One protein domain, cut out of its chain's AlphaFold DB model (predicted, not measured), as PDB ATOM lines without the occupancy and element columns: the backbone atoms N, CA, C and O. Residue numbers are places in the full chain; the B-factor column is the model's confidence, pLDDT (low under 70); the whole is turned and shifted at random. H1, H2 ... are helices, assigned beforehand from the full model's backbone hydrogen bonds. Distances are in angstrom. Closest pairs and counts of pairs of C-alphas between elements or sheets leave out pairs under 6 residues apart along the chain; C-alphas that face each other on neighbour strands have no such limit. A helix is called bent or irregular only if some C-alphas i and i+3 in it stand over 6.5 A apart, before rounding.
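This is residues 2 to 92 of the 92 residues of an uncharacterized protein of Streptococcus sp. HMSC067H01 (UniProt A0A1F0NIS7). Two long helices, H1 and H3, splay into a loose V that opens toward their first residues, and the shorter H2 bridges them, packing on the middle of H1 and on the later part of H3. Two arms stick out: residues 2 to 13 of H1, and residues 63 to 69, of which 64 to 69 belong to H3. The printed part has 91 residues, with three named helices in the order H1, H2, H3 and no named strand; the class is all helix. It is loose, with a radius of gyration of the C-alphas of 15.6 A, and only just flat, spanning 44 by 35 by 20 A.

H1, residues 2 to 32, begins with C-alpha 2 at (130.875, 136.924, 178.038) and measures 43.3 A from first to last C-alpha. It is neither bent nor irregular, but only just: C-alphas 15 and 18 are 6.5 A apart. H2, residues 40 to 53, measures 20.0 A. H3, residues 64 to 90, measures 39.6 A and ends with C-alpha 90 at (163.079, 127.368, 150.368).

H1 touches H2 with residues 17 to 22 alone; the closest C-alphas, those of Pro 18 and Phe 44, are 4.9 A apart. They run opposite ways at a steep tilt of 66 degrees. H2 and H3 form a helical hairpin, opposite ways at a shallow tilt of 35.0 degrees, only just short of steep. H3 touches H2 with residues 77 to 88 alone, the closest C-alphas being those of Leu 50 and Lys 77, 6.8 A apart. H1 and H3 are near each other, with 8 pairs of C-alphas within 10 A. Each O i to N i+4 pair is within hydrogen-bond range in H2 and H3; in H1, 23 of 27 are.

The C-alphas farthest apart, those of Lys 2 and Pro 34, are 45.6 A apart. The printed part has no cut, and both links are short. Its mean pLDDT is 78.8; residue 2, residues 55 to 68 and residue 92 are under 70.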
ATOM      1  N   LYS A   2     130.895 137.191 179.500       69.56
ATOM      2  CA  LYS A   2     130.875 136.924 178.038       69.56
ATOM      3  C   LYS A   2     132.095 137.458 177.262       69.56
ATOM      4  O   LYS A   2     132.643 136.749 176.434       69.56
ATOM      5  N   ARG A   3     132.567 138.677 177.569       73.25
ATOM      6  CA  ARG A   3     133.751 139.271 176.912       73.25
ATOM      7  C   ARG A   3     135.052 138.519 177.213       73.25
ATOM      8  O   ARG A   3     135.862 138.356 176.316       73.25
ATOM      9  N   LEU A   4     135.219 138.024 178.441       80.62
ATOM     10  CA  LEU A   4     136.409 137.262 178.829       80.62
ATOM     11  C   LEU A   4     136.482 135.926 178.089       80.62
ATOM     12  O   LEU A   4     137.541 135.593 177.583       80.62
ATOM     13  N   GLY A   5     135.360 135.212 177.950       81.88
ATOM     14  CA  GLY A   5     135.316 133.965 177.177       81.88
ATOM     15  C   GLY A   5     135.642 134.160 175.693       81.88
ATOM     16  O   GLY A   5     136.363 133.352 175.119       81.88
ATOM     17  N   ILE A   6     135.182 135.262 175.087       83.75
ATOM     18  CA  ILE A   6     135.508 135.601 173.690       83.75
ATOM     19  C   ILE A   6     137.004 135.899 173.538       83.75
ATOM     20  O   ILE A   6     137.628 135.393 172.612       83.75
ATOM     21  N   ILE A   7     137.583 136.678 174.456       83.62
ATOM     22  CA  ILE A   7     139.018 136.998 174.437       83.62
ATOM     23  C   ILE A   7     139.850 135.724 174.626       83.62
ATOM     24  O   ILE A   7     140.788 135.496 173.871       83.62
ATOM     25  N   LEU A   8     139.477 134.866 175.579       87.75
ATOM     26  CA  LEU A   8     140.174 133.603 175.829       87.75
ATOM     27  C   LEU A   8     140.109 132.668 174.613       87.75
ATOM     28  O   LEU A   8     141.116 132.071 174.245       87.75
ATOM     29  N   GLY A   9     138.943 132.581 173.967       85.00
ATOM     30  CA  GLY A   9     138.761 131.810 172.738       85.00
ATOM     31  C   GLY A   9     139.606 132.351 171.584       85.00
ATOM     32  O   GLY A   9     140.258 131.576 170.893       85.00
ATOM     33  N   PHE A  10     139.669 133.673 171.417       83.12
ATOM     34  CA  PHE A  10     140.523 134.301 170.405       83.12
ATOM     35  C   PHE A  10     142.005 134.003 170.635       83.12
ATOM     36  O   PHE A  10     142.703 133.609 169.705       83.12
ATOM     37  N   VAL A  11     142.475 134.140 171.877       85.06
ATOM     38  CA  VAL A  11     143.863 133.820 172.241       85.06
ATOM     39  C   VAL A  11     144.158 132.344 171.979       85.06
ATOM     40  O   VAL A  11     145.196 132.025 171.407       85.06
ATOM     41  N   PHE A  12     143.233 131.446 172.324       87.19
ATOM     42  CA  PHE A  12     143.386 130.022 172.049       87.19
ATOM     43  C   PHE A  12     143.508 129.732 170.548       87.19
ATOM     44  O   PHE A  12     144.395 128.982 170.152       87.19
ATOM     45  N   VAL A  13     142.676 130.355 169.707       81.62
ATOM     46  CA  VAL A  13     142.738 130.184 168.244       81.62
ATOM     47  C   VAL A  13     144.066 130.691 167.680       81.62
ATOM     48  O   VAL A  13     144.682 129.989 166.883       81.62
ATOM     49  N   ILE A  14     144.544 131.853 168.134       83.31
ATOM     50  CA  ILE A  14     145.831 132.426 167.701       83.31
ATOM     51  C   ILE A  14     147.000 131.509 168.075       83.31
ATOM     52  O   ILE A  14     147.951 131.379 167.310       83.31
ATOM     53  N   VAL A  15     146.940 130.865 169.242       84.12
ATOM     54  CA  VAL A  15     148.001 129.957 169.692       84.12
ATOM     55  C   VAL A  15     147.906 128.601 169.000       84.12
ATOM     56  O   VAL A  15     148.934 128.062 168.616       84.12
ATOM     57  N   ALA A  16     146.708 128.045 168.821       86.81
ATOM     58  CA  ALA A  16     146.515 126.717 168.237       86.81
ATOM     59  C   ALA A  16     146.719 126.694 166.711       86.81
ATOM     60  O   ALA A  16     147.235 125.706 166.186       86.81
ATOM     61  N   SER A  17     146.348 127.772 166.009       84.44
ATOM     62  CA  SER A  17     146.423 127.887 164.542       84.44
ATOM     63  C   SER A  17     147.821 127.551 163.977       84.44
ATOM     64  O   SER A  17     147.919 126.635 163.153       84.44
ATOM     65  N   PRO A  18     148.926 128.147 164.474       86.56
ATOM     66  CA  PRO A  18     150.277 127.846 164.000       86.56
ATOM     67  C   PRO A  18     150.679 126.378 164.128       86.56
ATOM     68  O   PRO A  18     151.357 125.859 163.244       86.56
ATOM     69  N   PHE A  19     150.263 125.693 165.199       87.19
ATOM     70  CA  PHE A  19     150.597 124.279 165.401       87.19
ATOM     71  C   PHE A  19     149.901 123.384 164.377       87.19
ATOM     72  O   PHE A  19     150.521 122.467 163.842       87.19
ATOM     73  N   VAL A  20     148.632 123.669 164.064       87.62
ATOM     74  CA  VAL A  20     147.879 122.917 163.049       87.62
ATOM     75  C   VAL A  20     148.496 123.119 161.666       87.62
ATOM     76  O   VAL A  20     148.694 122.147 160.936       87.62
ATOM     77  N   VAL A  21     148.852 124.360 161.322       86.75
ATOM     78  CA  VAL A  21     149.490 124.692 160.039       86.75
ATOM     79  C   VAL A  21     150.865 124.035 159.921       86.75
ATOM     80  O   VAL A  21     151.167 123.427 158.895       86.75
ATOM     81  N   GLN A  22     151.680 124.096 160.978       90.31
ATOM     82  CA  GLN A  22     152.991 123.450 161.003       90.31
ATOM     83  C   GLN A  22     152.876 121.933 160.815       90.31
ATOM     84  O   GLN A  22     153.613 121.361 160.013       90.31
ATOM     85  N   TYR A  23     151.954 121.285 161.532       89.75
ATOM     86  CA  TYR A  23     151.732 119.844 161.429       89.75
ATOM     87  C   TYR A  23     151.266 119.445 160.025       89.75
ATOM     88  O   TYR A  23     151.848 118.555 159.406       89.75
ATOM     89  N   GLY A  24     150.256 120.139 159.490       87.50
ATOM     90  CA  GLY A  24     149.752 119.878 158.143       87.50
ATOM     91  C   GLY A  24     150.845 120.019 157.082       87.50
ATOM     92  O   GLY A  24     150.935 119.200 156.173       87.50
ATOM     93  N   TRP A  25     151.732 121.002 157.224       88.25
ATOM     94  CA  TRP A  25     152.854 121.151 156.304       88.25
ATOM     95  C   TRP A  25     153.894 120.032 156.459       88.25
ATOM     96  O   TRP A  25     154.191 119.334 155.493       88.25
ATOM     97  N   ASN A  26     154.409 119.837 157.675       90.94
ATOM     98  CA  ASN A  26     155.572 118.984 157.945       90.94
ATOM     99  C   ASN A  26     155.298 117.479 157.913       90.94
ATOM    100  O   ASN A  26     156.252 116.707 157.850       90.94
ATOM    101  N   GLU A  27     154.037 117.066 158.020       89.50
ATOM    102  CA  GLU A  27     153.665 115.647 158.011       89.50
ATOM    103  C   GLU A  27     152.856 115.268 156.765       89.50
ATOM    104  O   GLU A  27     152.980 114.146 156.274       89.50
ATOM    105  N   ILE A  28     152.062 116.186 156.198       89.19
ATOM    106  CA  ILE A  28     151.244 115.892 155.008       89.19
ATOM    107  C   ILE A  28     151.936 116.394 153.740       89.19
ATOM    108  O   ILE A  28     152.220 115.602 152.842       89.19
ATOM    109  N   ILE A  29     152.232 117.694 153.651       85.56
ATOM    110  CA  ILE A  29     152.753 118.292 152.411       85.56
ATOM    111  C   ILE A  29     154.156 117.788 152.093       85.56
ATOM    112  O   ILE A  29     154.388 117.353 150.965       85.56
ATOM    113  N   THR A  30     155.063 117.772 153.071       87.12
ATOM    114  CA  THR A  30     156.446 117.313 152.854       87.12
ATOM    115  C   THR A  30     156.545 115.825 152.504       87.12
ATOM    116  O   THR A  30     157.553 115.386 151.956       87.12
ATOM    117  N   THR A  31     155.506 115.044 152.812       87.00
ATOM    118  CA  THR A  31     155.404 113.624 152.439       87.00
ATOM    119  C   THR A  31     155.014 113.453 150.970       87.00
ATOM    120  O   THR A  31     155.469 112.517 150.317       87.00
ATOM    121  N   ILE A  32     154.184 114.352 150.436       87.62
ATOM    122  CA  ILE A  32     153.734 114.316 149.036       87.62
ATOM    123  C   ILE A  32     154.770 114.974 148.120       87.62
ATOM    124  O   ILE A  32     155.072 114.460 147.044       87.62
ATOM    125  N   ILE A  33     155.299 116.126 148.535       82.00
ATOM    126  CA  ILE A  33     156.256 116.926 147.773       82.00
ATOM    127  C   ILE A  33     157.468 117.159 148.677       82.00
ATOM    128  O   ILE A  33     157.286 117.709 149.760       82.00
ATOM    129  N   PRO A  34     158.698 116.790 148.274       79.19
ATOM    130  CA  PRO A  34     159.886 116.930 149.114       79.19
ATOM    131  C   PRO A  34     160.321 118.403 149.216       79.19
ATOM    132  O   PRO A  34     161.260 118.844 148.558       79.19
ATOM    133  N   VAL A  35     159.601 119.176 150.026       82.19
ATOM    134  CA  VAL A  35     159.870 120.586 150.352       82.19
ATOM    135  C   VAL A  35     160.360 120.717 151.795       82.19
ATOM    136  O   VAL A  35     160.246 119.782 152.589       82.19
ATOM    137  N   GLY A  36     160.926 121.874 152.145       84.44
ATOM    138  CA  GLY A  36     161.432 122.127 153.493       84.44
ATOM    139  C   GLY A  36     160.335 122.060 154.563       84.44
ATOM    140  O   GLY A  36     159.186 122.457 154.341       84.44
ATOM    141  N   LYS A  37     160.701 121.572 155.752       87.94
ATOM    142  CA  LYS A  37     159.840 121.615 156.942       87.94
ATOM    143  C   LYS A  37     159.811 123.028 157.501       87.94
ATOM    144  O   LYS A  37     160.861 123.626 157.635       87.94
ATOM    145  N   ILE A  38     158.657 123.524 157.920       88.44
ATOM    146  CA  ILE A  38     158.517 124.854 158.520       88.44
ATOM    147  C   ILE A  38     158.515 124.802 160.051       88.44
ATOM    148  O   ILE A  38     158.121 123.815 160.685       88.44
ATOM    149  N   THR A  39     158.940 125.898 160.670       89.81
ATOM    150  CA  THR A  39     158.884 126.096 162.126       89.81
ATOM    151  C   THR A  39     157.535 126.673 162.568       89.81
ATOM    152  O   THR A  39     156.832 127.308 161.779       89.81
ATOM    153  N   VAL A  40     157.191 126.521 163.854       87.00
ATOM    154  CA  VAL A  40     155.999 127.159 164.460       87.00
ATOM    155  C   VAL A  40     155.998 128.672 164.217       87.00
ATOM    156  O   VAL A  40     154.962 129.253 163.914       87.00
ATOM    157  N   TRP A  41     157.167 129.311 164.307       86.00
ATOM    158  CA  TRP A  41     157.315 130.756 164.127       86.00
ATOM    159  C   TRP A  41     157.084 131.204 162.685       86.00
ATOM    160  O   TRP A  41     156.486 132.255 162.469       86.00
ATOM    161  N   GLN A  42     157.496 130.398 161.703       85.44
ATOM    162  CA  GLN A  42     157.168 130.651 160.300       85.44
ATOM    163  C   GLN A  42     155.667 130.484 160.052       85.44
ATOM    164  O   GLN A  42     155.065 131.356 159.436       85.44
ATOM    165  N   ALA A  43     155.044 129.429 160.586       87.31
ATOM    166  CA  ALA A  43     153.597 129.232 160.480       87.31
ATOM    167  C   ALA A  43     152.803 130.386 161.128       87.31
ATOM    168  O   ALA A  43     151.844 130.887 160.543       87.31
ATOM    169  N   PHE A  44     153.237 130.866 162.296       87.25
ATOM    170  CA  PHE A  44     152.633 132.017 162.971       87.25
ATOM    171  C   PHE A  44     152.830 133.329 162.199       87.25
ATOM    172  O   PHE A  44     151.878 134.085 162.004       87.25
ATOM    173  N   GLY A  45     154.052 133.596 161.724       85.19
ATOM    174  CA  GLY A  45     154.347 134.777 160.909       85.19
ATOM    175  C   GLY A  45     153.520 134.808 159.623       85.19
ATOM    176  O   GLY A  45     153.042 135.865 159.215       85.19
ATOM    177  N   MET A  46     153.277 133.637 159.038       84.06
ATOM    178  CA  MET A  46     152.416 133.458 157.876       84.06
ATOM    179  C   MET A  46     150.942 133.773 158.155       84.06
ATOM    180  O   MET A  46     150.322 134.500 157.378       84.06
ATOM    181  N   ASP A  47     150.397 133.295 159.274       82.62
ATOM    182  CA  ASP A  47     149.015 133.580 159.693       82.62
ATOM    183  C   ASP A  47     148.791 135.090 159.946       82.62
ATOM    184  O   ASP A  47     147.803 135.694 159.508       82.62
ATOM    185  N   MET A  48     149.783 135.742 160.562       82.62
ATOM    186  CA  MET A  48     149.824 137.197 160.757       82.62
ATOM    187  C   MET A  48     149.888 137.969 159.430       82.62
ATOM    188  O   MET A  48     149.116 138.910 159.228       82.62
ATOM    189  N   LEU A  49     150.764 137.568 158.500       83.88
ATOM    190  CA  LEU A  49     150.881 138.206 157.182       83.88
ATOM    191  C   LEU A  49     149.581 138.099 156.378       83.88
ATOM    192  O   LEU A  49     149.148 139.080 155.775       83.88
ATOM    193  N   LEU A  50     148.918 136.943 156.393       79.81
ATOM    194  CA  LEU A  50     147.643 136.753 155.695       79.81
ATOM    195  C   LEU A  50     146.518 137.587 156.297       79.81
ATOM    196  O   LEU A  50     145.692 138.119 155.554       79.81
ATOM    197  N   SER A  51     146.509 137.737 157.619       79.31
ATOM    198  CA  SER A  51     145.575 138.629 158.306       79.31
ATOM    199  C   SER A  51     145.776 140.093 157.897       79.31
ATOM    200  O   SER A  51     144.803 140.841 157.818       79.31
ATOM    201  N   PHE A  52     147.015 140.491 157.587       78.19
ATOM    202  CA  PHE A  52     147.342 141.832 157.099       78.19
ATOM    203  C   PHE A  52     146.998 142.039 155.617       78.19
ATOM    204  O   PHE A  52     146.430 143.068 155.260       78.19
ATOM    205  N   ILE A  53     147.313 141.068 154.751       77.19
ATOM    206  CA  ILE A  53     147.020 141.137 153.305       77.19
ATOM    207  C   ILE A  53     145.512 141.059 153.059       77.19
ATOM    208  O   ILE A  53     144.974 141.745 152.189       77.19
ATOM    209  N   PHE A  54     144.817 140.231 153.836       72.00
ATOM    210  CA  PHE A  54     143.388 140.025 153.707       72.00
ATOM    211  C   PHE A  54     142.676 140.295 155.032       72.00
ATOM    212  O   PHE A  54     142.184 139.344 155.664       72.00
ATOM    213  N   PRO A  55     142.557 141.572 155.432       67.50
ATOM    214  CA  PRO A  55     141.780 141.931 156.604       67.50
ATOM    215  C   PRO A  55     140.358 141.387 156.439       67.50
ATOM    216  O   PRO A  55     139.786 141.397 155.345       67.50
ATOM    217  N   VAL A  56     139.791 140.839 157.512       61.56
ATOM    218  CA  VAL A  56     138.400 140.380 157.501       61.56
ATOM    219  C   VAL A  56     137.516 141.605 157.260       61.56
ATOM    220  O   VAL A  56     137.301 142.406 158.166       61.56
ATOM    221  N   SER A  57     137.022 141.763 156.028       52.88
ATOM    222  CA  SER A  57     136.003 142.761 155.698       52.88
ATOM    223  C   SER A  57     134.727 142.409 156.451       52.88
ATOM    224  O   SER A  57     133.930 141.574 156.024       52.88
ATOM    225  N   SER A  58     134.558 143.023 157.618       50.12
ATOM    226  CA  SER A  58     133.329 142.944 158.389       50.12
ATOM    227  C   SER A  58     132.221 143.698 157.657       50.12
ATOM    228  O   SER A  58     132.288 144.912 157.481       50.12
ATOM    229  N   SER A  59     131.170 142.952 157.324       53.25
ATOM    230  CA  SER A  59     129.793 143.411 157.125       53.25
ATOM    231  C   SER A  59     129.551 144.476 156.046       53.25
ATOM    232  O   SER A  59     129.434 145.666 156.338       53.25
ATOM    233  N   LYS A  60     129.264 144.027 154.821       46.22
ATOM    234  CA  LYS A  60     128.282 144.710 153.969       46.22
ATOM    235  C   LYS A  60     127.286 143.674 153.442       46.22
ATOM    236  O   LYS A  60     127.657 142.527 153.220       46.22
ATOM    237  N   LYS A  61     126.001 144.051 153.421       49.09
ATOM    238  CA  LYS A  61     124.845 143.176 153.158       49.09
ATOM    239  C   LYS A  61     125.064 142.338 151.896       49.09
ATOM    240  O   LYS A  61     125.275 142.911 150.843       49.09
ATOM    241  N   ILE A  62     124.942 141.022 152.059       52.09
ATOM    242  CA  ILE A  62     125.171 139.987 151.049       52.09
ATOM    243  C   ILE A  62     124.270 140.220 149.829       52.09
ATOM    244  O   ILE A  62     123.063 139.978 149.892       52.09
ATOM    245  N   SER A  63     124.866 140.684 148.736       59.62
ATOM    246  CA  SER A  63     124.390 140.462 147.367       59.62
ATOM    247  C   SER A  63     125.062 139.206 146.778       59.62
ATOM    248  O   SER A  63     126.074 138.735 147.299       59.62
ATOM    249  N   GLU A  64     124.530 138.631 145.695       58.56
ATOM    250  CA  GLU A  64     125.150 137.469 145.017       58.56
ATOM    251  C   GLU A  64     126.579 137.772 144.513       58.56
ATOM    252  O   GLU A  64     127.449 136.894 144.459       58.56
ATOM    253  N   GLU A  65     126.850 139.047 144.227       60.62
ATOM    254  CA  GLU A  65     128.162 139.585 143.867       60.62
ATOM    255  C   GLU A  65     129.145 139.518 145.051       60.62
ATOM    256  O   GLU A  65     130.305 139.125 144.879       60.62
ATOM    257  N   ASP A  66     128.668 139.795 146.272       65.06
ATOM    258  CA  ASP A  66     129.460 139.698 147.505       65.06
ATOM    259  C   ASP A  66     129.810 138.250 147.852       65.06
ATOM    260  O   ASP A  66     130.894 137.989 148.380       65.06
ATOM    261  N   TYR A  67     128.937 137.290 147.531       64.06
ATOM    262  CA  TYR A  67     129.232 135.870 147.735       64.06
ATOM    263  C   TYR A  67     130.375 135.407 146.826       64.06
ATOM    264  O   TYR A  67     131.356 134.828 147.297       64.06
ATOM    265  N   SER A  68     130.300 135.728 145.531       69.62
ATOM    266  CA  SER A  68     131.375 135.418 144.580       69.62
ATOM    267  C   SER A  68     132.692 136.094 144.967       69.62
ATOM    268  O   SER A  68     133.758 135.481 144.860       69.62
ATOM    269  N   TYR A  69     132.636 137.336 145.454       74.94
ATOM    270  CA  TYR A  69     133.806 138.047 145.963       74.94
ATOM    271  C   TYR A  69     134.382 137.392 147.228       74.94
ATOM    272  O   TYR A  69     135.594 137.185 147.312       74.94
ATOM    273  N   ALA A  70     133.540 136.993 148.183       72.00
ATOM    274  CA  ALA A  70     133.962 136.325 149.413       72.00
ATOM    275  C   ALA A  70     134.611 134.959 149.140       72.00
ATOM    276  O   ALA A  70     135.650 134.639 149.726       72.00
ATOM    277  N   VAL A  71     134.048 134.178 148.214       75.12
ATOM    278  CA  VAL A  71     134.621 132.895 147.783       75.12
ATOM    279  C   VAL A  71     135.962 133.118 147.087       75.12
ATOM    280  O   VAL A  71     136.956 132.502 147.474       75.12
ATOM    281  N   LYS A  72     136.037 134.050 146.125       79.12
ATOM    282  CA  LYS A  72     137.301 134.402 145.453       79.12
ATOM    283  C   LYS A  72     138.363 134.874 146.443       79.12
ATOM    284  O   LYS A  72     139.510 134.446 146.349       79.12
ATOM    285  N   SER A  73     137.991 135.713 147.407       76.12
ATOM    286  CA  SER A  73     138.890 136.205 148.452       76.12
ATOM    287  C   SER A  73     139.395 135.066 149.340       76.12
ATOM    288  O   SER A  73     140.591 134.979 149.603       76.12
ATOM    289  N   SER A  74     138.516 134.149 149.745       74.25
ATOM    290  CA  SER A  74     138.879 133.010 150.595       74.25
ATOM    291  C   SER A  74     139.802 132.025 149.878       74.25
ATOM    292  O   SER A  74     140.806 131.601 150.445       74.25
ATOM    293  N   ILE A  75     139.516 131.708 148.612       80.81
ATOM    294  CA  ILE A  75     140.391 130.867 147.784       80.81
ATOM    295  C   ILE A  75     141.742 131.562 147.570       80.81
ATOM    296  O   ILE A  75     142.784 130.928 147.718       80.81
ATOM    297  N   SER A  76     141.740 132.869 147.292       80.00
ATOM    298  CA  SER A  76     142.965 133.660 147.142       80.00
ATOM    299  C   SER A  76     143.826 133.619 148.407       80.00
ATOM    300  O   SER A  76     145.007 133.299 148.315       80.00
ATOM    301  N   LYS A  77     143.232 133.800 149.600       78.88
ATOM    302  CA  LYS A  77     143.929 133.641 150.892       78.88
ATOM    303  C   LYS A  77     144.625 132.286 151.002       78.88
ATOM    304  O   LYS A  77     145.788 132.240 151.390       78.88
ATOM    305  N   ILE A  78     143.932 131.198 150.658       80.06
ATOM    306  CA  ILE A  78     144.478 129.833 150.741       80.06
ATOM    307  C   ILE A  78     145.649 129.658 149.767       80.06
ATOM    308  O   ILE A  78     146.692 129.137 150.157       80.06
ATOM    309  N   ILE A  79     145.513 130.128 148.523       84.06
ATOM    310  CA  ILE A  79     146.573 130.030 147.509       84.06
ATOM    311  C   ILE A  79     147.788 130.872 147.911       84.06
ATOM    312  O   ILE A  79     148.914 130.378 147.871       84.06
ATOM    313  N   THR A  80     147.581 132.122 148.339       84.00
ATOM    314  CA  THR A  80     148.659 132.998 148.821       84.00
ATOM    315  C   THR A  80     149.350 132.392 150.043       84.00
ATOM    316  O   THR A  80     150.575 132.409 150.111       84.00
ATOM    317  N   CYS A  81     148.590 131.803 150.970       79.88
ATOM    318  CA  CYS A  81     149.121 131.087 152.129       79.88
ATOM    319  C   CYS A  81     150.039 129.940 151.701       79.88
ATOM    320  O   CYS A  81     151.211 129.921 152.072       79.88
ATOM    321  N   ALA A  82     149.537 129.029 150.865       81.00
ATOM    322  CA  ALA A  82     150.297 127.875 150.398       81.00
ATOM    323  C   ALA A  82     151.568 128.290 149.635       81.00
ATOM    324  O   ALA A  82     152.634 127.725 149.870       81.00
ATOM    325  N   PHE A  83     151.476 129.307 148.773       86.00
ATOM    326  CA  PHE A  83     152.618 129.831 148.021       86.00
ATOM    327  C   PHE A  83     153.694 130.441 148.925       86.00
ATOM    328  O   PHE A  83     154.884 130.201 148.732       86.00
ATOM    329  N   LEU A  84     153.289 131.223 149.921       82.75
ATOM    330  CA  LEU A  84     154.222 131.868 150.838       82.75
ATOM    331  C   LEU A  84     154.848 130.874 151.827       82.75
ATOM    332  O   LEU A  84     156.035 130.994 152.118       82.75
ATOM    333  N   ILE A  85     154.099 129.870 152.299       82.38
ATOM    334  CA  ILE A  85     154.666 128.777 153.104       82.38
ATOM    335  C   ILE A  85     155.675 127.980 152.267       82.38
ATOM    336  O   ILE A  85     156.767 127.665 152.746       82.38
ATOM    337  N   TRP A  86     155.354 127.716 151.000       83.44
ATOM    338  CA  TRP A  86     156.284 127.089 150.070       83.44
ATOM    339  C   TRP A  86     157.561 127.919 149.886       83.44
ATOM    340  O   TRP A  86     158.654 127.384 150.048       83.44
ATOM    341  N   LEU A  87     157.448 129.231 149.658       81.94
ATOM    342  CA  LEU A  87     158.592 130.152 149.625       81.94
ATOM    343  C   LEU A  87     159.409 130.105 150.918       81.94
ATOM    344  O   LEU A  87     160.626 129.970 150.862       81.94
ATOM    345  N   ALA A  88     158.756 130.179 152.079       79.81
ATOM    346  CA  ALA A  88     159.424 130.133 153.376       79.81
ATOM    347  C   ALA A  88     160.214 128.829 153.576       79.81
ATOM    348  O   ALA A  88     161.272 128.852 154.203       79.81
ATOM    349  N   SER A  89     159.737 127.717 153.009       79.19
ATOM    350  CA  SER A  89     160.436 126.430 153.046       79.19
ATOM    351  C   SER A  89     161.712 126.377 152.192       79.19
ATOM    352  O   SER A  89     162.543 125.505 152.427       79.19
ATOM    353  N   LEU A  90     161.884 127.290 151.224       78.19
ATOM    354  CA  LEU A  90     163.079 127.368 150.368       78.19
ATOM    355  C   LEU A  90     164.249 128.115 151.025       78.19
ATOM    356  O   LEU A  90     165.384 127.958 150.589       78.19
ATOM    357  N   PHE A  91     163.982 128.939 152.041       74.38
ATOM    358  CA  PHE A  91     164.996 129.715 152.770       74.38
ATOM    359  C   PHE A  91     165.424 129.038 154.083       74.38
ATOM    360  O   PHE A  91     165.841 129.715 155.025       74.38
ATOM    361  N   ILE A  92     165.267 127.714 154.145       62.28
ATOM    362  CA  ILE A  92     165.669 126.843 155.255       62.28
ATOM    363  C   ILE A  92     166.987 126.155 154.935       62.28
ATOM    364  O   ILE A  92     167.147 125.707 153.778       62.28
TER     365      ILE A  92